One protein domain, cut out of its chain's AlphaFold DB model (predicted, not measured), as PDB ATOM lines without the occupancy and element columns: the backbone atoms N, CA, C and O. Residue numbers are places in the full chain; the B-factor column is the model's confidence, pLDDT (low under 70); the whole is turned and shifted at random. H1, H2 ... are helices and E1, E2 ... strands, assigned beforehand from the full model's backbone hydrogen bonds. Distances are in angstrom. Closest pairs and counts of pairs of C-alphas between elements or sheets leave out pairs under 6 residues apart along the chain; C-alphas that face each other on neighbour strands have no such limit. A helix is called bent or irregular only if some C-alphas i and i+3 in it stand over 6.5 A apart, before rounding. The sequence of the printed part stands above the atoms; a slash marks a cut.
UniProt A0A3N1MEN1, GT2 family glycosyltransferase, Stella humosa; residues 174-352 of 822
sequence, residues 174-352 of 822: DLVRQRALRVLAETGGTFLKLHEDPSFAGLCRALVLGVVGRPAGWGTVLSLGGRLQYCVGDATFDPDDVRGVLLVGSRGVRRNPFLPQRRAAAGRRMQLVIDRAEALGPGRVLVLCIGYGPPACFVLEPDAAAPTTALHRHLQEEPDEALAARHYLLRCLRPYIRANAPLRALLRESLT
ATOM      1  N   ASP A 174      22.138 -58.454 -28.880       54.94
ATOM      2  CA  ASP A 174      21.849 -57.597 -30.041       54.94
ATOM      3  C   ASP A 174      21.873 -58.342 -31.377       54.94
ATOM      4  O   ASP A 174      20.975 -58.154 -32.194       54.94
ATOM      5  N   LEU A 175      22.826 -59.258 -31.575       55.28
ATOM      6  CA  LEU A 175      22.895 -60.095 -32.777       55.28
ATOM      7  C   LEU A 175      21.640 -60.972 -32.953       55.28
ATOM      8  O   LEU A 175      21.175 -61.164 -34.076       55.28
ATOM      9  N   VAL A 176      21.063 -61.472 -31.853       53.59
ATOM     10  CA  VAL A 176      19.805 -62.239 -31.862       53.59
ATOM     11  C   VAL A 176      18.644 -61.322 -32.226       53.59
ATOM     12  O   VAL A 176      17.862 -61.657 -33.112       53.59
ATOM     13  N   ARG A 177      18.554 -60.138 -31.610       56.78
ATOM     14  CA  ARG A 177      17.478 -59.172 -31.889       56.78
ATOM     15  C   ARG A 177      17.516 -58.652 -33.330       56.78
ATOM     16  O   ARG A 177      16.475 -58.568 -33.975       56.78
ATOM     17  N   GLN A 178      18.706 -58.377 -33.865       60.06
ATOM     18  CA  GLN A 178      18.908 -57.988 -35.265       60.06
ATOM     19  C   GLN A 178      18.528 -59.120 -36.233       60.06
ATOM     20  O   GLN A 178      17.812 -58.875 -37.205       60.06
ATOM     21  N   ARG A 179      18.935 -60.370 -35.955       59.59
ATOM     22  CA  ARG A 179      18.528 -61.544 -36.748       59.59
ATOM     23  C   ARG A 179      17.015 -61.778 -36.684       59.59
ATOM     24  O   ARG A 179      16.411 -62.005 -37.726       59.59
ATOM     25  N   ALA A 180      16.390 -61.650 -35.515       58.97
ATOM     26  CA  ALA A 180      14.942 -61.781 -35.348       58.97
ATOM     27  C   ALA A 180      14.169 -60.706 -36.132       58.97
ATOM     28  O   ALA A 180      13.238 -61.038 -36.861       58.97
ATOM     29  N   LEU A 181      14.589 -59.435 -36.060       61.12
ATOM     30  CA  LEU A 181      14.016 -58.355 -36.873       61.12
ATOM     31  C   LEU A 181      14.165 -58.617 -38.376       61.12
ATOM     32  O   LEU A 181      13.223 -58.380 -39.131       61.12
ATOM     33  N   ARG A 182      15.320 -59.134 -38.813       60.81
ATOM     34  CA  ARG A 182      15.552 -59.488 -40.216       60.81
ATOM     35  C   ARG A 182      14.654 -60.644 -40.672       60.81
ATOM     36  O   ARG A 182      14.005 -60.513 -41.702       60.81
ATOM     37  N   VAL A 183      14.547 -61.720 -39.891       57.44
ATOM     38  CA  VAL A 183      13.643 -62.844 -40.191       57.44
ATOM     39  C   VAL A 183      12.191 -62.366 -40.250       57.44
ATOM     40  O   VAL A 183      11.514 -62.643 -41.232       57.44
ATOM     41  N   LEU A 184      11.724 -61.574 -39.279       57.25
ATOM     42  CA  LEU A 184      10.371 -60.999 -39.296       57.25
ATOM     43  C   LEU A 184      10.115 -60.118 -40.531       57.25
ATOM     44  O   LEU A 184       9.002 -60.117 -41.056       57.25
ATOM     45  N   ALA A 185      11.133 -59.408 -41.027       56.19
ATOM     46  CA  ALA A 185      11.050 -58.614 -42.252       56.19
ATOM     47  C   ALA A 185      11.034 -59.449 -43.542       56.19
ATOM     48  O   ALA A 185      10.433 -59.029 -44.532       56.19
ATOM     49  N   GLU A 186      11.698 -60.605 -43.541       54.25
ATOM     50  CA  GLU A 186      11.839 -61.488 -44.704       54.25
ATOM     51  C   GLU A 186      10.718 -62.547 -44.787       54.25
ATOM     52  O   GLU A 186      10.364 -62.951 -45.893       54.25
ATOM     53  N   THR A 187      10.100 -62.952 -43.665       49.19
ATOM     54  CA  THR A 187       9.059 -64.007 -43.615       49.19
ATOM     55  C   THR A 187       7.685 -63.549 -43.111       49.19
ATOM     56  O   THR A 187       6.665 -64.090 -43.541       49.19
ATOM     57  N   GLY A 188       7.607 -62.535 -42.242       48.94
ATOM     58  CA  GLY A 188       6.379 -62.169 -41.515       48.94
ATOM     59  C   GLY A 188       5.279 -61.474 -42.334       48.94
ATOM     60  O   GLY A 188       4.247 -61.100 -41.785       48.94
ATOM     61  N   GLY A 189       5.493 -61.257 -43.637       48.47
ATOM     62  CA  GLY A 189       4.603 -60.454 -44.485       48.47
ATOM     63  C   GLY A 189       3.437 -61.201 -45.142       48.47
ATOM     64  O   GLY A 189       2.453 -60.560 -45.501       48.47
ATOM     65  N   THR A 190       3.534 -62.521 -45.329       45.38
ATOM     66  CA  THR A 190       2.576 -63.305 -46.144       45.38
ATOM     67  C   THR A 190       1.924 -64.476 -45.409       45.38
ATOM     68  O   THR A 190       0.871 -64.944 -45.839       45.38
ATOM     69  N   PHE A 191       2.490 -64.938 -44.292       40.59
ATOM     70  CA  PHE A 191       1.916 -66.034 -43.512       40.59
ATOM     71  C   PHE A 191       0.735 -65.538 -42.657       40.59
ATOM     72  O   PHE A 191       0.871 -64.586 -41.889       40.59
ATOM     73  N   LEU A 192      -0.435 -66.177 -42.806       47.31
ATOM     74  CA  LEU A 192      -1.641 -65.986 -41.974       47.31
ATOM     75  C   LEU A 192      -2.118 -64.525 -41.777       47.31
ATOM     76  O   LEU A 192      -2.818 -64.229 -40.815       47.31
ATOM     77  N   LYS A 193      -1.759 -63.603 -42.685       54.84
ATOM     78  CA  LYS A 193      -2.031 -62.150 -42.588       54.84
ATOM     79  C   LYS A 193      -1.513 -61.456 -41.313       54.84
ATOM     80  O   LYS A 193      -1.936 -60.331 -41.053       54.84
ATOM     81  N   LEU A 194      -0.554 -62.023 -40.572       61.19
ATOM     82  CA  LEU A 194      -0.047 -61.464 -39.297       61.19
ATOM     83  C   LEU A 194       0.360 -59.978 -39.368       61.19
ATOM     84  O   LEU A 194       0.239 -59.246 -38.392       61.19
ATOM     85  N   HIS A 195       0.735 -59.491 -40.551       63.66
ATOM     86  CA  HIS A 195       0.952 -58.076 -40.855       63.66
ATOM     87  C   HIS A 195      -0.231 -57.117 -40.543       63.66
ATOM     88  O   HIS A 195      -0.044 -55.901 -40.580       63.66
ATOM     89  N   GLU A 196      -1.438 -57.624 -40.274       68.88
ATOM     90  CA  GLU A 196      -2.664 -56.882 -39.913       68.88
ATOM     91  C   GLU A 196      -3.078 -57.074 -38.445       68.88
ATOM     92  O   GLU A 196      -4.105 -56.545 -38.026       68.88
ATOM     93  N   ASP A 197      -2.297 -57.825 -37.664       67.00
ATOM     94  CA  ASP A 197      -2.587 -58.076 -36.256       67.00
ATOM     95  C   ASP A 197      -1.941 -57.001 -35.343       67.00
ATOM     96  O   ASP A 197      -0.723 -56.773 -35.415       67.00
ATOM     97  N   PRO A 198      -2.711 -56.334 -34.457       66.06
ATOM     98  CA  PRO A 198      -2.175 -55.322 -33.543       66.06
ATOM     99  C   PRO A 198      -1.162 -55.862 -32.525       66.06
ATOM    100  O   PRO A 198      -0.267 -55.125 -32.106       66.06
ATOM    101  N   SER A 199      -1.267 -57.132 -32.133       62.09
ATOM    102  CA  SER A 199      -0.375 -57.767 -31.158       62.09
ATOM    103  C   SER A 199       0.972 -58.115 -31.796       62.09
ATOM    104  O   SER A 199       2.023 -57.840 -31.213       62.09
ATOM    105  N   PHE A 200       0.961 -58.613 -33.036       66.25
ATOM    106  CA  PHE A 200       2.150 -58.767 -33.876       66.25
ATOM    107  C   PHE A 200       2.827 -57.416 -34.144       66.25
ATOM    108  O   PHE A 200       4.044 -57.290 -34.001       66.25
ATOM    109  N   ALA A 201       2.050 -56.366 -34.442       71.31
ATOM    110  CA  ALA A 201       2.586 -55.011 -34.549       71.31
ATOM    111  C   ALA A 201       3.239 -54.550 -33.231       71.31
ATOM    112  O   ALA A 201       4.355 -54.029 -33.256       71.31
ATOM    113  N   GLY A 202       2.602 -54.798 -32.081       70.56
ATOM    114  CA  GLY A 202       3.159 -54.539 -30.749       70.56
ATOM    115  C   GLY A 202       4.496 -55.248 -30.500       70.56
ATOM    116  O   GLY A 202       5.467 -54.603 -30.097       70.56
ATOM    117  N   LEU A 203       4.583 -56.541 -30.829       68.88
ATOM    118  CA  LEU A 203       5.815 -57.338 -30.770       68.88
ATOM    119  C   LEU A 203       6.929 -56.730 -31.638       68.88
ATOM    120  O   LEU A 203       8.049 -56.526 -31.163       68.88
ATOM    121  N   CYS A 204       6.624 -56.375 -32.890       72.69
ATOM    122  CA  CYS A 204       7.581 -55.723 -33.782       72.69
ATOM    123  C   CYS A 204       8.057 -54.364 -33.237       72.69
ATOM    124  O   CYS A 204       9.250 -54.071 -33.311       72.69
ATOM    125  N   ARG A 205       7.174 -53.548 -32.637       79.12
ATOM    126  CA  ARG A 205       7.578 -52.283 -31.990       79.12
ATOM    127  C   ARG A 205       8.539 -52.520 -30.828       79.12
ATOM    128  O   ARG A 205       9.544 -51.817 -30.735       79.12
ATOM    129  N   ALA A 206       8.242 -53.491 -29.962       72.00
ATOM    130  CA  ALA A 206       9.076 -53.818 -28.808       72.00
ATOM    131  C   ALA A 206      10.485 -54.267 -29.237       72.00
ATOM    132  O   ALA A 206      11.478 -53.780 -28.699       72.00
ATOM    133  N   LEU A 207      10.579 -55.117 -30.267       70.62
ATOM    134  CA  LEU A 207      11.854 -55.551 -30.848       70.62
ATOM    135  C   LEU A 207      12.656 -54.388 -31.455       70.62
ATOM    136  O   LEU A 207      13.848 -54.261 -31.177       70.62
ATOM    137  N   VAL A 208      12.022 -53.519 -32.251       73.38
ATOM    138  CA  VAL A 208      12.697 -52.368 -32.885       73.38
ATOM    139  C   VAL A 208      13.236 -51.386 -31.841       73.38
ATOM    140  O   VAL A 208      14.392 -50.968 -31.921       73.38
ATOM    141  N   LEU A 209      12.426 -51.048 -30.833       75.75
ATOM    142  CA  LEU A 209      12.840 -50.157 -29.745       75.75
ATOM    143  C   LEU A 209      13.908 -50.801 -28.846       75.75
ATOM    144  O   LEU A 209      14.791 -50.095 -28.368       75.75
ATOM    145  N   GLY A 210      13.894 -52.126 -28.678       68.19
ATOM    146  CA  GLY A 210      14.937 -52.862 -27.958       68.19
ATOM    147  C   GLY A 210      16.313 -52.853 -28.640       68.19
ATOM    148  O   GLY A 210      17.314 -52.987 -27.947       68.19
ATOM    149  N   VAL A 211      16.376 -52.675 -29.968       66.44
ATOM    150  CA  VAL A 211      17.641 -52.626 -30.736       66.44
ATOM    151  C   VAL A 211      18.151 -51.200 -30.943       66.44
ATOM    152  O   VAL A 211      19.351 -50.966 -30.849       66.44
ATOM    153  N   VAL A 212      17.267 -50.241 -31.239       66.44
ATOM    154  CA  VAL A 212      17.667 -48.857 -31.586       66.44
ATOM    155  C   VAL A 212      17.496 -47.878 -30.409       66.44
ATOM    156  O   VAL A 212      17.995 -46.755 -30.443       66.44
ATOM    157  N   GLY A 213      16.826 -48.289 -29.327       70.12
ATOM    158  CA  GLY A 213      16.670 -47.506 -28.100       70.12
ATOM    159  C   GLY A 213      15.774 -46.280 -28.284       70.12
ATOM    160  O   GLY A 213      14.557 -46.353 -28.123       70.12
ATOM    161  N   ARG A 214      16.380 -45.133 -28.611       71.50
ATOM    162  CA  ARG A 214      15.684 -43.867 -28.904       71.50
ATOM    163  C   ARG A 214      15.902 -43.467 -30.372       71.50
ATOM    164  O   ARG A 214      16.768 -42.634 -30.637       71.50
ATOM    165  N   PRO A 215      15.140 -44.047 -31.321       78.19
ATOM    166  CA  PRO A 215      15.160 -43.620 -32.720       78.19
ATOM    167  C   PRO A 215      14.876 -42.115 -32.869       78.19
ATOM    168  O   PRO A 215      14.040 -41.558 -32.156       78.19
ATOM    169  N   ALA A 216      15.570 -41.463 -33.806       78.38
ATOM    170  CA  ALA A 216      15.410 -40.033 -34.081       78.38
ATOM    171  C   ALA A 216      14.037 -39.728 -34.703       78.38
ATOM    172  O   ALA A 216      13.500 -40.550 -35.441       78.38
ATOM    173  N   GLY A 217      13.473 -38.546 -34.442       80.88
ATOM    174  CA  GLY A 217      12.247 -38.091 -35.105       80.88
ATOM    175  C   GLY A 217      12.532 -37.540 -36.504       80.88
ATOM    176  O   GLY A 217      13.440 -36.727 -36.666       80.88
ATOM    177  N   TRP A 218      11.757 -37.957 -37.505       84.56
ATOM    178  CA  TRP A 218      11.733 -37.351 -38.842       84.56
ATOM    179  C   TRP A 218      10.439 -36.558 -39.043       84.56
ATOM    180  O   TRP A 218       9.368 -36.962 -38.587       84.56
ATOM    181  N   GLY A 219      10.534 -35.430 -39.750       74.44
ATOM    182  CA  GLY A 219       9.384 -34.587 -40.056       74.44
ATOM    183  C   GLY A 219       8.657 -35.064 -41.311       74.44
ATOM    184  O   GLY A 219       9.277 -35.208 -42.365       74.44
ATOM    185  N   THR A 220       7.338 -35.253 -41.232       77.94
ATOM    186  CA  THR A 220       6.490 -35.300 -42.434       77.94
ATOM    187  C   THR A 220       6.338 -33.882 -42.971       77.94
ATOM    188  O   THR A 220       5.765 -33.024 -42.305       77.94
ATOM    189  N   VAL A 221       6.859 -33.639 -44.174       74.88
ATOM    190  CA  VAL A 221       6.867 -32.318 -44.816       74.88
ATOM    191  C   VAL A 221       5.604 -32.106 -45.655       74.88
ATOM    192  O   VAL A 221       5.024 -31.027 -45.619       74.88
ATOM    193  N   LEU A 222       5.152 -33.138 -46.382       76.12
ATOM    194  CA  LEU A 222       3.916 -33.108 -47.176       76.12
ATOM    195  C   LEU A 222       3.143 -34.433 -47.095       76.12
ATOM    196  O   LEU A 222       3.737 -35.513 -47.077       76.12
ATOM    197  N   SER A 223       1.811 -34.349 -47.166       76.19
ATOM    198  CA  SER A 223       0.953 -35.470 -47.576       76.19
ATOM    199  C   SER A 223       0.757 -35.432 -49.094       76.19
ATOM    200  O   SER A 223       0.389 -34.402 -49.657       76.19
ATOM    201  N   LEU A 224       1.004 -36.554 -49.769       73.19
ATOM    202  CA  LEU A 224       0.923 -36.690 -51.220       73.19
ATOM    203  C   LEU A 224      -0.319 -37.531 -51.566       73.19
ATOM    204  O   LEU A 224      -0.312 -38.763 -51.490       73.19
ATOM    205  N   GLY A 225      -1.417 -36.863 -51.926       66.38
ATOM    206  CA  GLY A 225      -2.664 -37.532 -52.314       66.38
ATOM    207  C   GLY A 225      -3.319 -38.363 -51.202       66.38
ATOM    208  O   GLY A 225      -3.934 -39.388 -51.496       66.38
ATOM    209  N   GLY A 226      -3.161 -37.946 -49.940       67.38
ATOM    210  CA  GLY A 226      -3.813 -38.512 -48.751       67.38
ATOM    211  C   GLY A 226      -3.139 -39.758 -48.167       67.38
ATOM    212  O   GLY A 226      -3.028 -39.867 -46.950       67.38
ATOM    213  N   ARG A 227      -2.656 -40.675 -49.016       75.94
ATOM    214  CA  ARG A 227      -2.094 -41.975 -48.599       75.94
ATOM    215  C   ARG A 227      -0.565 -42.010 -48.520       75.94
ATOM    216  O   ARG A 227      -0.013 -42.682 -47.652       75.94
ATOM    217  N   LEU A 228       0.129 -41.324 -49.427       83.31
ATOM    218  CA  LEU A 228       1.589 -41.249 -49.391       83.31
ATOM    219  C   LEU A 228       2.020 -40.039 -48.548       83.31
ATOM    220  O   LEU A 228       1.317 -39.029 -48.507       83.31
ATOM    221  N   GLN A 229       3.175 -40.108 -47.890       83.56
ATOM    222  CA  GLN A 229       3.766 -38.959 -47.189       83.56
ATOM    223  C   GLN A 229       5.230 -38.783 -47.597       83.56
ATOM    224  O   GLN A 229       5.921 -39.768 -47.845       83.56
ATOM    225  N   TYR A 230       5.690 -37.537 -47.688       84.75
ATOM    226  CA  TYR A 230       7.090 -37.186 -47.933       84.75
ATOM    227  C   TYR A 230       7.722 -36.709 -46.630       84.75
ATOM    228  O   TYR A 230       7.252 -35.743 -46.019       84.75
ATOM    229  N   CYS A 231       8.776 -37.398 -46.209       86.12
ATOM    230  CA  CYS A 231       9.427 -37.211 -44.923       86.12
ATOM    231  C   CYS A 231      10.902 -36.851 -45.129       86.12
ATOM    232  O   CYS A 231      11.582 -37.444 -45.969       86.12
ATOM    233  N   VAL A 232      11.393 -35.893 -44.343       83.69
ATOM    234  CA  VAL A 232      12.781 -35.416 -44.375       83.69
ATOM    235  C   VAL A 232      13.334 -35.404 -42.954       83.69
ATOM    236  O   VAL A 232      12.647 -35.023 -42.003       83.69
ATOM    237  N   GLY A 233      14.588 -35.816 -42.807       83.75
ATOM    238  CA  GLY A 233      15.294 -35.815 -41.531       83.75
ATOM    239  C   GLY A 233      16.760 -36.192 -41.696       83.75
ATOM    240  O   GLY A 233      17.177 -36.669 -42.751       83.75
ATOM    241  N   ASP A 234      17.556 -35.961 -40.658       83.62
ATOM    242  CA  ASP A 234      18.959 -36.365 -40.654       83.62
ATOM    243  C   ASP A 234      19.120 -37.859 -40.352       83.62
ATOM    244  O   ASP A 234      18.317 -38.476 -39.641       83.62
ATOM    245  N   ALA A 235      20.188 -38.440 -40.898       75.88
ATOM    246  CA  ALA A 235      20.541 -39.838 -40.719       75.88
ATOM    247  C   ALA A 235      22.005 -40.032 -40.307       75.88
ATOM    248  O   ALA A 235      22.914 -39.276 -40.664       75.88
ATOM    249  N   THR A 236      22.228 -41.121 -39.576       74.56
ATOM    250  CA  THR A 236      23.548 -41.656 -39.220       74.56
ATOM    251  C   THR A 236      23.946 -42.873 -40.062       74.56
ATOM    252  O   THR A 236      25.049 -43.381 -39.887       74.56
ATOM    253  N   PHE A 237      23.073 -43.326 -40.968       78.06
ATOM    254  CA  PHE A 237      23.264 -44.482 -41.847       78.06
ATOM    255  C   PHE A 237      23.465 -44.059 -43.308       78.06
ATOM    256  O   PHE A 237      23.068 -42.960 -43.702       78.06
ATOM    257  N   ASP A 238      24.042 -44.948 -44.119       80.25
ATOM    258  CA  ASP A 238      24.128 -44.758 -45.566       80.25
ATOM    259  C   ASP A 238      22.852 -45.276 -46.259       80.25
ATOM    260  O   ASP A 238      22.516 -46.452 -46.089       80.25
ATOM    261  N   PRO A 239      22.101 -44.460 -47.027       79.62
ATOM    262  CA  PRO A 239      20.973 -44.961 -47.807       79.62
ATOM    263  C   PRO A 239      21.402 -45.988 -48.863       79.62
ATOM    264  O   PRO A 239      20.616 -46.885 -49.170       79.62
ATOM    265  N   ASP A 240      22.638 -45.915 -49.368       80.31
ATOM    266  CA  ASP A 240      23.126 -46.828 -50.403       80.31
ATOM    267  C   ASP A 240      23.387 -48.250 -49.870       80.31
ATOM    268  O   ASP A 240      23.450 -49.192 -50.664       80.31
ATOM    269  N   ASP A 241      23.411 -48.457 -48.546       79.88
ATOM    270  CA  ASP A 241      23.404 -49.781 -47.900       79.88
ATOM    271  C   ASP A 241      21.998 -50.385 -47.741       79.88
ATOM    272  O   ASP A 241      21.868 -51.599 -47.556       79.88
ATOM    273  N   VAL A 242      20.934 -49.575 -47.800       82.50
ATOM    274  CA  VAL A 242      19.561 -50.008 -47.486       82.50
ATOM    275  C   VAL A 242      18.980 -50.853 -48.628       82.50
ATOM    276  O   VAL A 242      19.078 -50.516 -49.808       82.50
ATOM    277  N   ARG A 243      18.355 -51.983 -48.284       80.25
ATOM    278  CA  ARG A 243      17.735 -52.944 -49.223       80.25
ATOM    279  C   ARG A 243      16.243 -53.164 -48.963       80.25
ATOM    280  O   ARG A 243      15.520 -53.632 -49.844       80.25
ATOM    281  N   GLY A 244      15.759 -52.793 -47.782       80.12
ATOM    282  CA  GLY A 244      14.344 -52.816 -47.436       80.12
ATOM    283  C   GLY A 244      14.000 -51.782 -46.373       80.12
ATOM    284  O   GLY A 244      14.839 -51.401 -45.561       80.12
ATOM    285  N   VAL A 245      12.745 -51.340 -46.384       85.12
ATOM    286  CA  VAL A 245      12.182 -50.431 -45.384       85.12
ATOM    287  C   VAL A 245      10.866 -51.028 -44.887       85.12
ATOM    288  O   VAL A 245      10.011 -51.398 -45.695       85.12
ATOM    289  N   LEU A 246      10.701 -51.123 -43.569       83.12
ATOM    290  CA  LEU A 246       9.443 -51.494 -42.921       83.12
ATOM    291  C   LEU A 246       8.821 -50.298 -42.202       83.12
ATOM    292  O   LEU A 246       9.520 -49.498 -41.588       83.12
ATOM    293  N   LEU A 247       7.493 -50.244 -42.232       86.62
ATOM    294  CA  LEU A 247       6.643 -49.345 -41.466       86.62
ATOM    295  C   LEU A 247       5.946 -50.179 -40.383       86.62
ATOM    296  O   LEU A 247       5.187 -51.096 -40.702       86.62
ATOM    297  N   VAL A 248       6.208 -49.876 -39.112       85.19
ATOM    298  CA  VAL A 248       5.627 -50.569 -37.952       85.19
ATOM    299  C   VAL A 248       4.672 -49.606 -37.243       85.19
ATOM    300  O   VAL A 248       5.092 -48.655 -36.575       85.19
ATOM    301  N   GLY A 249       3.374 -49.824 -37.445       83.62
ATOM    302  CA  GLY A 249       2.295 -48.988 -36.927       83.62
ATOM    303  C   GLY A 249       1.861 -49.363 -35.508       83.62
ATOM    304  O   GLY A 249       2.636 -49.926 -34.736       83.62
ATOM    305  N   SER A 250       0.620 -49.023 -35.163       80.31
ATOM    306  CA  SER A 250      -0.093 -49.451 -33.948       80.31
ATOM    307  C   SER A 250      -1.080 -50.600 -34.196       80.31
ATOM    308  O   SER A 250      -1.485 -51.260 -33.244       80.31
ATOM    309  N   ARG A 251      -1.465 -50.847 -35.458       75.75
ATOM    310  CA  ARG A 251      -2.412 -51.909 -35.863       75.75
ATOM    311  C   ARG A 251      -1.861 -52.906 -36.885       75.75
ATOM    312  O   ARG A 251      -2.554 -53.852 -37.229       75.75
ATOM    313  N   GLY A 252      -0.637 -52.709 -37.369       76.75
ATOM    314  CA  GLY A 252      -0.062 -53.573 -38.393       76.75
ATOM    315  C   GLY A 252       1.363 -53.198 -38.779       76.75
ATOM    316  O   GLY A 252       1.922 -52.194 -38.326       76.75
ATOM    317  N   VAL A 253       1.933 -54.018 -39.657       77.19
ATOM    318  CA  VAL A 253       3.263 -53.854 -40.253       77.19
ATOM    319  C   VAL A 253       3.119 -53.849 -41.774       77.19
ATOM    320  O   VAL A 253       2.301 -54.584 -42.333       77.19
ATOM    321  N   ARG A 254       3.896 -53.020 -42.478       80.44
ATOM    322  CA  ARG A 254       3.948 -53.000 -43.950       80.44
ATOM    323  C   ARG A 254       5.370 -52.796 -44.455       80.44
ATOM    324  O   ARG A 254       6.148 -52.065 -43.854       80.44
ATOM    325  N   ARG A 255       5.700 -53.402 -45.599       81.31
ATOM    326  CA  ARG A 255       6.912 -53.060 -46.353       81.31
ATOM    327  C   ARG A 255       6.655 -51.781 -47.144       81.31
ATOM    328  O   ARG A 255       5.680 -51.712 -47.887       81.31
ATOM    329  N   ASN A 256       7.536 -50.798 -47.009       86.25
ATOM    330  CA  ASN A 256       7.502 -49.608 -47.846       86.25
ATOM    331  C   ASN A 256       8.094 -49.938 -49.231       86.25
ATOM    332  O   ASN A 256       9.162 -50.557 -49.284       86.25
ATOM    333  N   PRO A 257       7.465 -49.534 -50.350       81.69
ATOM    334  CA  PRO A 257       8.014 -49.781 -51.685       81.69
ATOM    335  C   PRO A 257       9.202 -48.868 -52.032       81.69
ATOM    336  O   PRO A 257       9.903 -49.132 -53.007       81.69
ATOM    337  N   PHE A 258       9.447 -47.810 -51.250       88.44
ATOM    338  CA  PHE A 258      10.501 -46.828 -51.497       88.44
ATOM    339  C   PHE A 258      11.664 -46.969 -50.505       88.44
ATOM    340  O   PHE A 258      11.461 -47.229 -49.316       88.44
ATOM    341  N   LEU A 259      12.882 -46.755 -51.005       88.88
ATOM    342  CA  LEU A 259      14.113 -46.651 -50.217       88.88
ATOM    343  C   LEU A 259      14.443 -45.169 -49.951       88.88
ATOM    344  O   LEU A 259      14.023 -44.319 -50.744       88.88
ATOM    345  N   PRO A 260      15.169 -44.833 -48.869       88.50
ATOM    346  CA  PRO A 260      15.612 -43.464 -48.613       88.50
ATOM    347  C   PRO A 260      16.679 -43.020 -49.624       88.50
ATOM    348  O   PRO A 260      17.382 -43.847 -50.200       88.50
ATOM    349  N   GLN A 261      16.839 -41.710 -49.808       87.50
ATOM    350  CA  GLN A 261      17.919 -41.117 -50.607       87.50
ATOM    351  C   GLN A 261      18.504 -39.892 -49.883       87.50
ATOM    352  O   GLN A 261      17.802 -39.225 -49.124       87.50
ATOM    353  N   ARG A 262      19.773 -39.553 -50.141       85.50
ATOM    354  CA  ARG A 262      20.360 -38.257 -49.747       85.50
ATOM    355  C   ARG A 262      19.654 -37.102 -50.475       85.50
ATOM    356  O   ARG A 262      19.218 -37.272 -51.618       85.50
ATOM    357  N   ARG A 263      19.571 -35.922 -49.849       76.69
ATOM    358  CA  ARG A 263      19.149 -34.676 -50.529       76.69
ATOM    359  C   ARG A 263      20.315 -33.887 -51.143       76.69
ATOM    360  O   ARG A 263      20.118 -33.214 -52.145       76.69
ATOM    361  N   ALA A 264      21.533 -34.050 -50.624       68.50
ATOM    362  CA  ALA A 264      22.768 -33.508 -51.198       68.50
ATOM    363  C   ALA A 264      23.889 -34.559 -51.189       68.50
ATOM    364  O   ALA A 264      23.952 -35.391 -50.282       68.50
ATOM    365  N   ALA A 265      24.810 -34.502 -52.157       58.53
ATOM    366  CA  ALA A 265      25.888 -35.491 -52.308       58.53
ATOM    367  C   ALA A 265      26.843 -35.568 -51.096       58.53
ATOM    368  O   ALA A 265      27.353 -36.639 -50.788       58.53
ATOM    369  N   ALA A 266      27.039 -34.455 -50.380       57.78
ATOM    370  CA  ALA A 266      27.832 -34.376 -49.148       57.78
ATOM    371  C   ALA A 266      26.969 -34.287 -47.864       57.78
ATOM    372  O   ALA A 266      27.485 -34.016 -46.782       57.78
ATOM    373  N   GLY A 267      25.647 -34.465 -47.975       66.81
ATOM    374  CA  GLY A 267      24.695 -34.233 -46.888       66.81
ATOM    375  C   GLY A 267      24.466 -35.439 -45.968       66.81
ATOM    376  O   GLY A 267      24.513 -36.598 -46.394       66.81
ATOM    377  N   ARG A 268      24.133 -35.147 -44.701       74.00
ATOM    378  CA  ARG A 268      23.565 -36.114 -43.731       74.00
ATOM    379  C   ARG A 268      22.031 -36.188 -43.791       74.00
ATOM    380  O   ARG A 268      21.437 -37.089 -43.201       74.00
ATOM    381  N   ARG A 269      21.414 -35.247 -44.509       82.81
ATOM    382  CA  ARG A 269      19.970 -35.063 -44.619       82.81
ATOM    383  C   ARG A 269      19.390 -35.965 -45.700       82.81
ATOM    384  O   ARG A 269      19.835 -35.962 -46.853       82.81
ATOM    385  N   MET A 270      18.393 -36.739 -45.305       86.94
ATOM    386  CA  MET A 270      17.760 -37.770 -46.113       86.94
ATOM    387  C   MET A 270      16.308 -37.416 -46.417       86.94
ATOM    388  O   MET A 270      15.673 -36.614 -45.733       86.94
ATOM    389  N   GLN A 271      15.790 -38.067 -47.448       87.19
ATOM    390  CA  GLN A 271      14.402 -38.022 -47.876       87.19
ATOM    391  C   GLN A 271      13.855 -39.446 -48.008       87.19
ATOM    392  O   GLN A 271      14.556 -40.342 -48.483       87.19
ATOM    393  N   LEU A 272      12.599 -39.646 -47.604       90.12
ATOM    394  CA  LEU A 272      11.844 -40.880 -47.818       90.12
ATOM    395  C   LEU A 272      10.392 -40.550 -48.185       90.12
ATOM    396  O   LEU A 272       9.741 -39.773 -47.490       90.12
ATOM    397  N   VAL A 273       9.859 -41.175 -49.239       88.69
ATOM    398  CA  VAL A 273       8.404 -41.298 -49.416       88.69
ATOM    399  C   VAL A 273       7.942 -42.562 -48.696       88.69
ATOM    400  O   VAL A 273       8.588 -43.605 -48.799       88.69
ATOM    401  N   ILE A 274       6.821 -42.490 -47.983       86.94
ATOM    402  CA  ILE A 274       6.190 -43.640 -47.325       86.94
ATOM    403  C   ILE A 274       4.779 -43.899 -47.848       86.94
ATOM    404  O   ILE A 274       4.068 -42.958 -48.202       86.94
ATOM    405  N   ASP A 275       4.353 -45.162 -47.838       83.69
ATOM    406  CA  ASP A 275       2.961 -45.570 -48.055       83.69
ATOM    407  C   ASP A 275       2.240 -45.794 -46.710       83.69
ATOM    408  O   ASP A 275       2.346 -46.855 -46.090       83.69
ATOM    409  N   ARG A 276       1.510 -44.773 -46.234       75.88
ATOM    410  CA  ARG A 276       0.807 -44.782 -44.941       75.88
ATOM    411  C   ARG A 276      -0.575 -45.428 -45.085       75.88
ATOM    412  O   ARG A 276      -1.609 -44.778 -44.961       75.88
ATOM    413  N   ALA A 277      -0.582 -46.729 -45.365       71.44
ATOM    414  CA  ALA A 277      -1.803 -47.526 -45.449       71.44
ATOM    415  C   ALA A 277      -2.566 -47.569 -44.106       71.44
ATOM    416  O   ALA A 277      -1.962 -47.702 -43.042       71.44
ATOM    417  N   GLU A 278      -3.902 -47.543 -44.165       66.88
ATOM    418  CA  GLU A 278      -4.806 -47.488 -42.998       66.88
ATOM    419  C   GLU A 278      -4.568 -48.613 -41.973       66.88
ATOM    420  O   GLU A 278      -4.710 -48.403 -40.767       66.88
ATOM    421  N   ALA A 279      -4.129 -49.787 -42.443       64.00
ATOM    422  CA  ALA A 279      -3.772 -50.946 -41.621       64.00
ATOM    423  C   ALA A 279      -2.641 -50.679 -40.606       64.00
ATOM    424  O   ALA A 279      -2.503 -51.422 -39.640       64.00
ATOM    425  N   LEU A 280      -1.840 -49.619 -40.775       76.62
ATOM    426  CA  LEU A 280      -0.851 -49.214 -39.771       76.62
ATOM    427  C   LEU A 280      -1.508 -48.601 -38.520       76.62
ATOM    428  O   LEU A 280      -0.925 -48.668 -37.440       76.62
ATOM    429  N   GLY A 281      -2.725 -48.061 -38.628       72.31
ATOM    430  CA  GLY A 281      -3.446 -47.432 -37.521       72.31
ATOM    431  C   GLY A 281      -2.928 -46.039 -37.119       72.31
ATOM    432  O   GLY A 281      -1.933 -45.547 -37.654       72.31
ATOM    433  N   PRO A 282      -3.615 -45.368 -36.175       70.62
ATOM    434  CA  PRO A 282      -3.255 -44.027 -35.722       70.62
ATOM    435  C   PRO A 282      -2.013 -44.026 -34.814       70.62
ATOM    436  O   PRO A 282      -1.746 -44.994 -34.097       70.62
ATOM    437  N   GLY A 283      -1.293 -42.899 -34.787       75.12
ATOM    438  CA  GLY A 283      -0.157 -42.652 -33.888       75.12
ATOM    439  C   GLY A 283       1.211 -42.623 -34.581       75.12
ATOM    440  O   GLY A 283       1.315 -42.319 -35.768       75.12
ATOM    441  N   ARG A 284       2.269 -42.896 -33.804       82.19
ATOM    442  CA  ARG A 284       3.676 -42.895 -34.249       82.19
ATOM    443  C   ARG A 284       4.028 -44.162 -35.026       82.19
ATOM    444  O   ARG A 284       3.988 -45.252 -34.446       82.19
ATOM    445  N   VAL A 285       4.468 -44.021 -36.274       86.44
ATOM    446  CA  VAL A 285       4.995 -45.134 -37.083       86.44
ATOM    447  C   VAL A 285       6.508 -45.222 -36.876       86.44
ATOM    448  O   VAL A 285       7.204 -44.215 -36.980       86.44
ATOM    449  N   LEU A 286       7.029 -46.412 -36.575       86.69
ATOM    450  CA  LEU A 286       8.474 -46.657 -36.593       86.69
ATOM    451  C   LEU A 286       8.883 -47.072 -38.008       86.69
ATOM    452  O   LEU A 286       8.241 -47.945 -38.596       86.69
ATOM    453  N   VAL A 287       9.937 -46.462 -38.543       86.44
ATOM    454  CA  VAL A 287      10.490 -46.797 -39.860       86.44
ATOM    455  C   VAL A 287      11.824 -47.492 -39.667       86.44
ATOM    456  O   VAL A 287      12.772 -46.871 -39.194       86.44
ATOM    457  N   LEU A 288      11.890 -48.772 -40.032       84.25
ATOM    458  CA  LEU A 288      13.084 -49.605 -39.915       84.25
ATOM    459  C   LEU A 288      13.727 -49.792 -41.295       84.25
ATOM    460  O   LEU A 288      13.155 -50.451 -42.165       84.25
ATOM    461  N   CYS A 289      14.924 -49.240 -41.478       82.88
ATOM    462  CA  CYS A 289      15.780 -49.457 -42.639       82.88
ATOM    463  C   CYS A 289      16.667 -50.688 -42.404       82.88
ATOM    464  O   CYS A 289      17.426 -50.740 -41.435       82.88
ATOM    465  N   ILE A 290      16.591 -51.662 -43.310       76.88
ATOM    466  CA  ILE A 290      17.349 -52.920 -43.275       76.88
ATOM    467  C   ILE A 290      18.261 -52.963 -44.503       76.88
ATOM    468  O   ILE A 290      17.823 -52.662 -45.617       76.88
ATOM    469  N   GLY A 291      19.528 -53.327 -44.316       73.56
ATOM    470  CA  GLY A 291      20.562 -53.251 -45.347       73.56
ATOM    471  C   GLY A 291      21.760 -54.150 -45.058       73.56
ATOM    472  O   GLY A 291      21.634 -55.125 -44.317       73.56
ATOM    473  N   TYR A 292      22.910 -53.817 -45.647       67.19
ATOM    474  CA  TYR A 292      24.189 -54.467 -45.327       67.19
ATOM    475  C   TYR A 292      24.863 -53.886 -44.071       67.19
ATOM    476  O   TYR A 292      25.552 -54.612 -43.358       67.19
ATOM    477  N   GLY A 293      24.629 -52.603 -43.776       66.75
ATOM    478  CA  GLY A 293      25.010 -51.965 -42.514       66.75
ATOM    479  C   GLY A 293      24.064 -52.294 -41.342       66.75
ATOM    480  O   GLY A 293      23.049 -52.975 -41.525       66.75
ATOM    481  N   PRO A 294      24.362 -51.797 -40.124       65.75
ATOM    482  CA  PRO A 294      23.507 -51.991 -38.952       65.75
ATOM    483  C   PRO A 294      22.103 -51.392 -39.171       65.75
ATOM    484  O   PRO A 294      21.980 -50.331 -39.790       65.75
ATOM    485  N   PRO A 295      21.031 -52.033 -38.663       68.00
ATOM    486  CA  PRO A 295      19.664 -51.592 -38.919       68.00
ATOM    487  C   PRO A 295      19.384 -50.242 -38.256       68.00
ATOM    488  O   PRO A 295      19.521 -50.085 -37.041       68.00
ATOM    489  N   ALA A 296      18.949 -49.271 -39.054       77.50
ATOM    490  CA  ALA A 296      18.604 -47.939 -38.578       77.50
ATOM    491  C   ALA A 296      17.091 -47.805 -38.390       77.50
ATOM    492  O   ALA A 296      16.315 -48.272 -39.223       77.50
ATOM    493  N   CYS A 297      16.663 -47.122 -37.327       82.06
ATOM    494  CA  CYS A 297      15.260 -46.771 -37.125       82.06
ATOM    495  C   CYS A 297      15.096 -45.276 -36.852       82.06
ATOM    496  O   CYS A 297      15.873 -44.682 -36.103       82.06
ATOM    497  N   PHE A 298      14.032 -44.698 -37.401       84.69
ATOM    498  CA  PHE A 298      13.523 -43.378 -37.034       84.69
ATOM    499  C   PHE A 298      12.022 -43.442 -36.721       84.69
ATOM    500  O   PHE A 298      11.336 -44.413 -37.051       84.69
ATOM    501  N   VAL A 299      11.524 -42.426 -36.022       85.19
ATOM    502  CA  VAL A 299      10.113 -42.251 -35.673       85.19
ATOM    503  C   VAL A 299       9.500 -41.249 -36.634       85.19
ATOM    504  O   VAL A 299      10.031 -40.159 -36.826       85.19
ATOM    505  N   LEU A 300       8.345 -41.598 -37.181       79.19
ATOM    506  CA  LEU A 300       7.425 -40.635 -37.761       79.19
ATOM    507  C   LEU A 300       6.404 -40.265 -36.695       79.19
ATOM    508  O   LEU A 300       5.727 -41.133 -36.132       79.19
ATOM    509  N   GLU A 301       6.308 -38.973 -36.412       71.56
ATOM    510  CA  GLU A 301       5.311 -38.446 -35.489       71.56
ATOM    511  C   GLU A 301       3.873 -38.669 -36.016       71.56
ATOM    512  O   GLU A 301       3.668 -38.975 -37.202       71.56
ATOM    513  N   PRO A 302       2.845 -38.580 -35.148       64.25
ATOM    514  CA  PRO A 302       1.453 -38.602 -35.590       64.25
ATOM    515  C   PRO A 302       1.169 -37.452 -36.564       64.25
ATOM    516  O   PRO A 302       1.929 -36.488 -36.631       64.25
ATOM    517  N   ASP A 303       0.053 -37.532 -37.288       61.16
ATOM    518  CA  ASP A 303      -0.346 -36.526 -38.277       61.16
ATOM    519  C   ASP A 303      -0.732 -35.187 -37.621       61.16
ATOM    520  O   ASP A 303      -1.905 -34.847 -37.469       61.16
ATOM    521  N   ALA A 304       0.281 -34.408 -37.237       47.19
ATOM    522  CA  ALA A 304       0.181 -33.054 -36.703       47.19
ATOM    523  C   ALA A 304      -0.180 -32.059 -37.820       47.19
ATOM    524  O   ALA A 304       0.611 -31.185 -38.162       47.19
ATOM    525  N   ALA A 305      -1.362 -32.257 -38.419       48.12
ATOM    526  CA  ALA A 305      -1.941 -31.461 -39.502       48.12
ATOM    527  C   ALA A 305      -0.901 -31.050 -40.562       48.12
ATOM    528  O   ALA A 305      -0.762 -29.863 -40.859       48.12
ATOM    529  N   ALA A 306      -0.146 -32.040 -41.075       47.09
ATOM    530  CA  ALA A 306       1.018 -31.839 -41.940       47.09
ATOM    531  C   ALA A 306       0.702 -30.788 -43.019       47.09
ATOM    532  O   ALA A 306      -0.200 -31.019 -43.834       47.09
ATOM    533  N   PRO A 307       1.354 -29.612 -42.977       50.16
ATOM    534  CA  PRO A 307       0.795 -28.423 -43.591       50.16
ATOM    535  C   PRO A 307       0.679 -28.600 -45.100       50.16
ATOM    536  O   PRO A 307       1.629 -29.012 -45.767       50.16
ATOM    537  N   THR A 308      -0.459 -28.186 -45.662       50.78
ATOM    538  CA  THR A 308      -0.661 -28.026 -47.113       50.78
ATOM    539  C   THR A 308       0.091 -26.803 -47.651       50.78
ATOM    540  O   THR A 308      -0.415 -26.016 -48.450       50.78
ATOM    541  N   THR A 309       1.330 -26.636 -47.191       51.91
ATOM    542  CA  THR A 309       2.403 -25.967 -47.911       51.91
ATOM    543  C   THR A 309       2.456 -26.562 -49.310       51.91
ATOM    544  O   THR A 309       2.712 -27.755 -49.465       51.91
ATOM    545  N   ALA A 310       2.203 -25.732 -50.322       60.00
ATOM    546  CA  ALA A 310       2.450 -26.089 -51.713       60.00
ATOM    547  C   ALA A 310       3.874 -26.655 -51.843       60.00
ATOM    548  O   ALA A 310       4.810 -26.088 -51.263       60.00
ATOM    549  N   LEU A 311       4.040 -27.751 -52.588       63.94
ATOM    550  CA  LEU A 311       5.339 -28.400 -52.800       63.94
ATOM    551  C   LEU A 311       6.355 -27.396 -53.371       63.94
ATOM    552  O   LEU A 311       7.533 -27.436 -53.020       63.94
ATOM    553  N   HIS A 312       5.864 -26.421 -54.140       61.00
ATOM    554  CA  HIS A 312       6.558 -25.202 -54.527       61.00
ATOM    555  C   HIS A 312       7.409 -24.566 -53.420       61.00
ATOM    556  O   HIS A 312       8.583 -24.288 -53.658       61.00
ATOM    557  N   ARG A 313       6.819 -24.292 -52.247       64.38
ATOM    558  CA  ARG A 313       7.415 -23.431 -51.213       64.38
ATOM    559  C   ARG A 313       8.609 -24.117 -50.561       64.38
ATOM    560  O   ARG A 313       9.696 -23.555 -50.515       64.38
ATOM    561  N   HIS A 314       8.435 -25.384 -50.192       65.62
ATOM    562  CA  HIS A 314       9.524 -26.201 -49.661       65.62
ATOM    563  C   HIS A 314      10.662 -26.399 -50.683       65.62
ATOM    564  O   HIS A 314      11.836 -26.435 -50.326       65.62
ATOM    565  N   LEU A 315      10.334 -26.458 -51.981       63.75
ATOM    566  CA  LEU A 315      11.312 -26.506 -53.076       63.75
ATOM    567  C   LEU A 315      11.887 -25.131 -53.486       63.75
ATOM    568  O   LEU A 315      12.663 -25.081 -54.443       63.75
ATOM    569  N   GLN A 316      11.506 -24.040 -52.810       64.12
ATOM    570  CA  GLN A 316      12.121 -22.707 -52.919       64.12
ATOM    571  C   GLN A 316      13.018 -22.375 -51.724       64.12
ATOM    572  O   GLN A 316      13.995 -21.654 -51.894       64.12
ATOM    573  N   GLU A 317      12.689 -22.887 -50.535       62.91
ATOM    574  CA  GLU A 317      13.441 -22.655 -49.294       62.91
ATOM    575  C   GLU A 317      14.900 -23.144 -49.390       62.91
ATOM    576  O   GLU A 317      15.789 -22.544 -48.792       62.91
ATOM    577  N   GLU A 318      15.161 -24.204 -50.165       66.00
ATOM    578  CA  GLU A 318      16.482 -24.847 -50.281       66.00
ATOM    579  C   GLU A 318      16.809 -25.203 -51.754       66.00
ATOM    580  O   GLU A 318      16.641 -26.358 -52.161       66.00
ATOM    581  N   PRO A 319      17.257 -24.235 -52.585       60.22
ATOM    582  CA  PRO A 319      17.384 -24.411 -54.038       60.22
ATOM    583  C   PRO A 319      18.308 -25.555 -54.483       60.22
ATOM    584  O   PRO A 319      17.955 -26.298 -55.401       60.22
ATOM    585  N   ASP A 320      19.452 -25.737 -53.819       58.97
ATOM    586  CA  ASP A 320      20.454 -26.746 -54.202       58.97
ATOM    587  C   ASP A 320      19.981 -28.185 -53.921       58.97
ATOM    588  O   ASP A 320      20.252 -29.104 -54.696       58.97
ATOM    589  N   GLU A 321      19.206 -28.392 -52.849       66.50
ATOM    590  CA  GLU A 321      18.600 -29.693 -52.521       66.50
ATOM    591  C   GLU A 321      17.279 -29.935 -53.284       66.50
ATOM    592  O   GLU A 321      16.812 -31.076 -53.392       66.50
ATOM    593  N   ALA A 322      16.676 -28.890 -53.864       65.62
ATOM    594  CA  ALA A 322      15.383 -28.977 -54.539       65.62
ATOM    595  C   ALA A 322      15.402 -29.894 -55.774       65.62
ATOM    596  O   ALA A 322      14.410 -30.578 -56.027       65.62
ATOM    597  N   LEU A 323      16.499 -29.953 -56.540       66.25
ATOM    598  CA  LEU A 323      16.581 -30.822 -57.723       66.25
ATOM    599  C   LEU A 323      16.596 -32.311 -57.333       66.25
ATOM    600  O   LEU A 323      15.829 -33.106 -57.881       66.25
ATOM    601  N   ALA A 324      17.406 -32.681 -56.339       70.31
ATOM    602  CA  ALA A 324      17.461 -34.047 -55.820       70.31
ATOM    603  C   ALA A 324      16.141 -34.468 -55.151       70.31
ATOM    604  O   ALA A 324      15.728 -35.624 -55.279       70.31
ATOM    605  N   ALA A 325      15.450 -33.532 -54.490       72.62
ATOM    606  CA  ALA A 325      14.113 -33.755 -53.945       72.62
ATOM    607  C   ALA A 325      13.069 -34.017 -55.045       72.62
ATOM    608  O   ALA A 325      12.309 -34.986 -54.969       72.62
ATOM    609  N   ARG A 326      13.071 -33.211 -56.118       71.31
ATOM    610  CA  ARG A 326      12.177 -33.379 -57.279       71.31
ATOM    611  C   ARG A 326      12.375 -34.737 -57.957       71.31
ATOM    612  O   ARG A 326      11.408 -35.482 -58.086       71.31
ATOM    613  N   HIS A 327      13.605 -35.109 -58.333       70.38
ATOM    614  CA  HIS A 327      13.869 -36.398 -59.002       70.38
ATOM    615  C   HIS A 327      13.462 -37.607 -58.138       70.38
ATOM    616  O   HIS A 327      12.920 -38.586 -58.658       70.38
ATOM    617  N   TYR A 328      13.673 -37.546 -56.819       79.00
ATOM    618  CA  TYR A 328      13.247 -38.605 -55.904       79.00
ATOM    619  C   TYR A 328      11.717 -38.720 -55.810       79.00
ATOM    620  O   TYR A 328      11.176 -39.817 -55.974       79.00
ATOM    621  N   LEU A 329      11.017 -37.594 -55.622       76.81
ATOM    622  CA  LEU A 329       9.552 -37.539 -55.588       76.81
ATOM    623  C   LEU A 329       8.930 -38.061 -56.889       76.81
ATOM    624  O   LEU A 329       8.060 -38.928 -56.834       76.81
ATOM    625  N   LEU A 330       9.412 -37.608 -58.051       70.75
ATOM    626  CA  LEU A 330       8.951 -38.070 -59.365       70.75
ATOM    627  C   LEU A 330       9.065 -39.597 -59.484       70.75
ATOM    628  O   LEU A 330       8.080 -40.286 -59.760       70.75
ATOM    629  N   ARG A 331      10.247 -40.145 -59.180       74.88
ATOM    630  CA  ARG A 331      10.513 -41.589 -59.203       74.88
ATOM    631  C   ARG A 331       9.584 -42.384 -58.278       74.88
ATOM    632  O   ARG A 331       9.097 -43.434 -58.692       74.88
ATOM    633  N   CYS A 332       9.301 -41.886 -57.074       79.19
ATOM    634  CA  CYS A 332       8.392 -42.549 -56.132       79.19
ATOM    635  C   CYS A 332       6.918 -42.453 -56.566       79.19
ATOM    636  O   CYS A 332       6.158 -43.407 -56.415       79.19
ATOM    637  N   LEU A 333       6.499 -41.328 -57.147       75.88
ATOM    638  CA  LEU A 333       5.109 -41.114 -57.552       75.88
ATOM    639  C   LEU A 333       4.723 -41.837 -58.856       75.88
ATOM    640  O   LEU A 333       3.529 -42.060 -59.074       75.88
ATOM    641  N   ARG A 334       5.694 -42.254 -59.692       71.38
ATOM    642  CA  ARG A 334       5.471 -42.899 -61.010       71.38
ATOM    643  C   ARG A 334       4.340 -43.951 -61.033       71.38
ATOM    644  O   ARG A 334       3.507 -43.852 -61.934       71.38
ATOM    645  N   PRO A 335       4.226 -44.901 -60.077       70.69
ATOM    646  CA  PRO A 335       3.159 -45.912 -60.097       70.69
ATOM    647  C   PRO A 335       1.753 -45.380 -59.763       70.69
ATOM    648  O   PRO A 335       0.759 -45.997 -60.136       70.69
ATOM    649  N   TYR A 336       1.646 -44.248 -59.058       72.38
ATOM    650  CA  TYR A 336       0.402 -43.782 -58.425       72.38
ATOM    651  C   TYR A 336      -0.296 -42.646 -59.201       72.38
ATOM    652  O   TYR A 336      -1.506 -42.447 -59.073       72.38
ATOM    653  N   ILE A 337       0.445 -41.926 -60.054       65.69
ATOM    654  CA  ILE A 337      -0.020 -40.753 -60.823       65.69
ATOM    655  C   ILE A 337      -1.234 -41.056 -61.725       65.69
ATOM    656  O   ILE A 337      -2.145 -40.231 -61.832       65.69
ATOM    657  N   ARG A 338      -1.302 -42.242 -62.351       58.97
ATOM    658  CA  ARG A 338      -2.435 -42.610 -63.229       58.97
ATOM    659  C   ARG A 338      -3.767 -42.701 -62.470       58.97
ATOM    660  O   ARG A 338      -4.786 -42.247 -62.984       58.97
ATOM    661  N   ALA A 339      -3.769 -43.194 -61.232       62.03
ATOM    662  CA  ALA A 339      -4.996 -43.400 -60.454       62.03
ATOM    663  C   ALA A 339      -5.430 -42.182 -59.610       62.03
ATOM    664  O   ALA A 339      -6.614 -42.031 -59.324       62.03
ATOM    665  N   ASN A 340      -4.506 -41.304 -59.209       65.31
ATOM    666  CA  ASN A 340      -4.760 -40.292 -58.177       65.31
ATOM    667  C   ASN A 340      -4.689 -38.853 -58.738       65.31
ATOM    668  O   ASN A 340      -3.624 -38.377 -59.136       65.31
ATOM    669  N   ALA A 341      -5.826 -38.148 -58.769       60.81
ATOM    670  CA  ALA A 341      -5.913 -36.787 -59.311       60.81
ATOM    671  C   ALA A 341      -5.148 -35.724 -58.483       60.81
ATOM    672  O   ALA A 341      -4.426 -34.939 -59.098       60.81
ATOM    673  N   PRO A 342      -5.193 -35.714 -57.133       64.44
ATOM    674  CA  PRO A 342      -4.297 -34.883 -56.323       64.44
ATOM    675  C   PRO A 342      -2.804 -35.075 -56.635       64.44
ATOM    676  O   PRO A 342      -2.079 -34.091 -56.749       64.44
ATOM    677  N   LEU A 343      -2.339 -36.314 -56.853       67.62
ATOM    678  CA  LEU A 343      -0.952 -36.565 -57.267       67.62
ATOM    679  C   LEU A 343      -0.646 -36.004 -58.663       67.62
ATOM    680  O   LEU A 343       0.456 -35.508 -58.872       67.62
ATOM    681  N   ARG A 344      -1.606 -36.009 -59.602       66.75
ATOM    682  CA  ARG A 344      -1.455 -35.310 -60.895       66.75
ATOM    683  C   ARG A 344      -1.356 -33.795 -60.730       66.75
ATOM    684  O   ARG A 344      -0.551 -33.180 -61.419       66.75
ATOM    685  N   ALA A 345      -2.137 -33.192 -59.836       62.53
ATOM    686  CA  ALA A 345      -2.082 -31.753 -59.575       62.53
ATOM    687  C   ALA A 345      -0.742 -31.334 -58.942       62.53
ATOM    688  O   ALA A 345      -0.099 -30.406 -59.424       62.53
ATOM    689  N   LEU A 346      -0.273 -32.076 -57.934       65.38
ATOM    690  CA  LEU A 346       1.014 -31.826 -57.277       65.38
ATOM    691  C   LEU A 346       2.207 -32.050 -58.225       65.38
ATOM    692  O   LEU A 346       3.194 -31.317 -58.190       65.38
ATOM    693  N   LEU A 347       2.099 -33.049 -59.108       65.19
ATOM    694  CA  LEU A 347       3.058 -33.295 -60.182       65.19
ATOM    695  C   LEU A 347       3.128 -32.100 -61.140       65.19
ATOM    696  O   LEU A 347       4.221 -31.588 -61.367       65.19
ATOM    697  N   ARG A 348       1.979 -31.633 -61.651       61.47
ATOM    698  CA  ARG A 348       1.874 -30.437 -62.509       61.47
ATOM    699  C   ARG A 348       2.567 -29.242 -61.872       61.47
ATOM    700  O   ARG A 348       3.496 -28.708 -62.464       61.47
ATOM    701  N   GLU A 349       2.190 -28.912 -60.635       61.50
ATOM    702  CA  GLU A 349       2.811 -27.849 -59.838       61.50
ATOM    703  C   GLU A 349       4.345 -27.992 -59.824       61.50
ATOM    704  O   GLU A 349       5.059 -27.095 -60.263       61.50
ATOM    705  N   SER A 350       4.867 -29.158 -59.427       58.84
ATOM    706  CA  SER A 350       6.317 -29.395 -59.329       58.84
ATOM    707  C   SER A 350       7.096 -29.245 -60.648       58.84
ATOM    708  O   SER A 350       8.298 -28.964 -60.618       58.84
ATOM    709  N   LEU A 351       6.421 -29.423 -61.791       55.69
ATOM    710  CA  LEU A 351       7.010 -29.411 -63.130       55.69
ATOM    711  C   LEU A 351       6.882 -28.040 -63.815       55.69
ATOM    712  O   LEU A 351       7.847 -27.591 -64.429       55.69
ATOM    713  N   THR A 352       5.773 -27.316 -63.615       54.03
ATOM    714  CA  THR A 352       5.635 -25.892 -63.996       54.03
ATOM    715  C   THR A 352       6.675 -25.004 -63.301       54.03
ATOM    716  O   THR A 352       7.041 -23.948 -63.807       54.03
TER     717      THR A 352
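This is residues 174 to 352 of the 822 residues of the protein "GT2 family glycosyltransferase" of Stella humosa (UniProt A0A3N1MEN1). A seven-stranded sheet curls into a nearly closed barrel-like core, with the helical hairpin H1 and H2 packed outside one wall and H3, H4 and H5 clustered outside the opposite wall. The long axis runs from one helical group through the core to the other. The printed part has 179 residues with five named helices and seven named strands, in the order H1 H2 E1 E2 E3 E4 E5 E6 E7 H3 H4 H5, in the mixed class. The sheet, E4 E3 E6 E7 E1 E2 E5, is mixed. The whole is compact, radius of gyration of the C-alphas 16.2 A, spanning 49 by 35 by 27 A.

The strongly twisted sheet has E4, residues 253 to 256, E3, 242 to 248, E6, 285 to 291, E7, 296 to 300, E1, 216 to 224, E2, 228 to 234, and E5, 269 to 275. It is a folded sheet, bent back into two leaves: E4 E3 E6 E7 face E2 E5, with E1 as the hinge. E1 bends by 55 degrees at residue 221. E7 and E1 are parallel, with N 299 and O 216 2.8 A apart. The other neighbours are antiparallel, with N and O within hydrogen-bond range at N 254 and O 247, 2.9 A, N 246 and O 288, 2.9 A, N 287 and O 298, 2.9 A, N 221 and O 230, 2.8 A, and N 231 and O 272, 2.9 A. The edge strands' closest C-alphas, Asn 256 and Asp 275, are 6.1 A apart. H2, residues 198 to 212, is on the sheet at a height of 9.4 A; H4, residues 319 to 333, is on the opposite face, also at 9.4 A. H1, residues 174 to 187, touches H2, closest C-alphas Asp 174 and Val 211 at 6.5 A, at a steep tilt of 39 degrees, opposite ways. H3, residues 311 to 317, touches H5, residues 341 to 352, closest C-alphas His 312 and Ser 350 at 6.4 A; both only graze the sheet. Every O i to N i+4 pair is within hydrogen-bond range in H1, H2, H3 and H5, and 9 of 11 in H4.

H1 begins at C-alpha 174 (21.849, -57.597, -30.041) and is 19.7 A long. H2 and H4 are each 21.0 A, E1 22.7 A, E5 20.3 A and E2 20.0 A. H5 ends at C-alpha 352 (5.635, -25.892, -63.996).

The farthest C-alphas, Val 176 and Thr 352, are 50.5 A apart. The printed part has no cut. The link E4 to E5 is long. Mean pLDDT of the printed part is 70.7; residues 174 to 200, 302 to 323 and 337 to 352 are among those under 70.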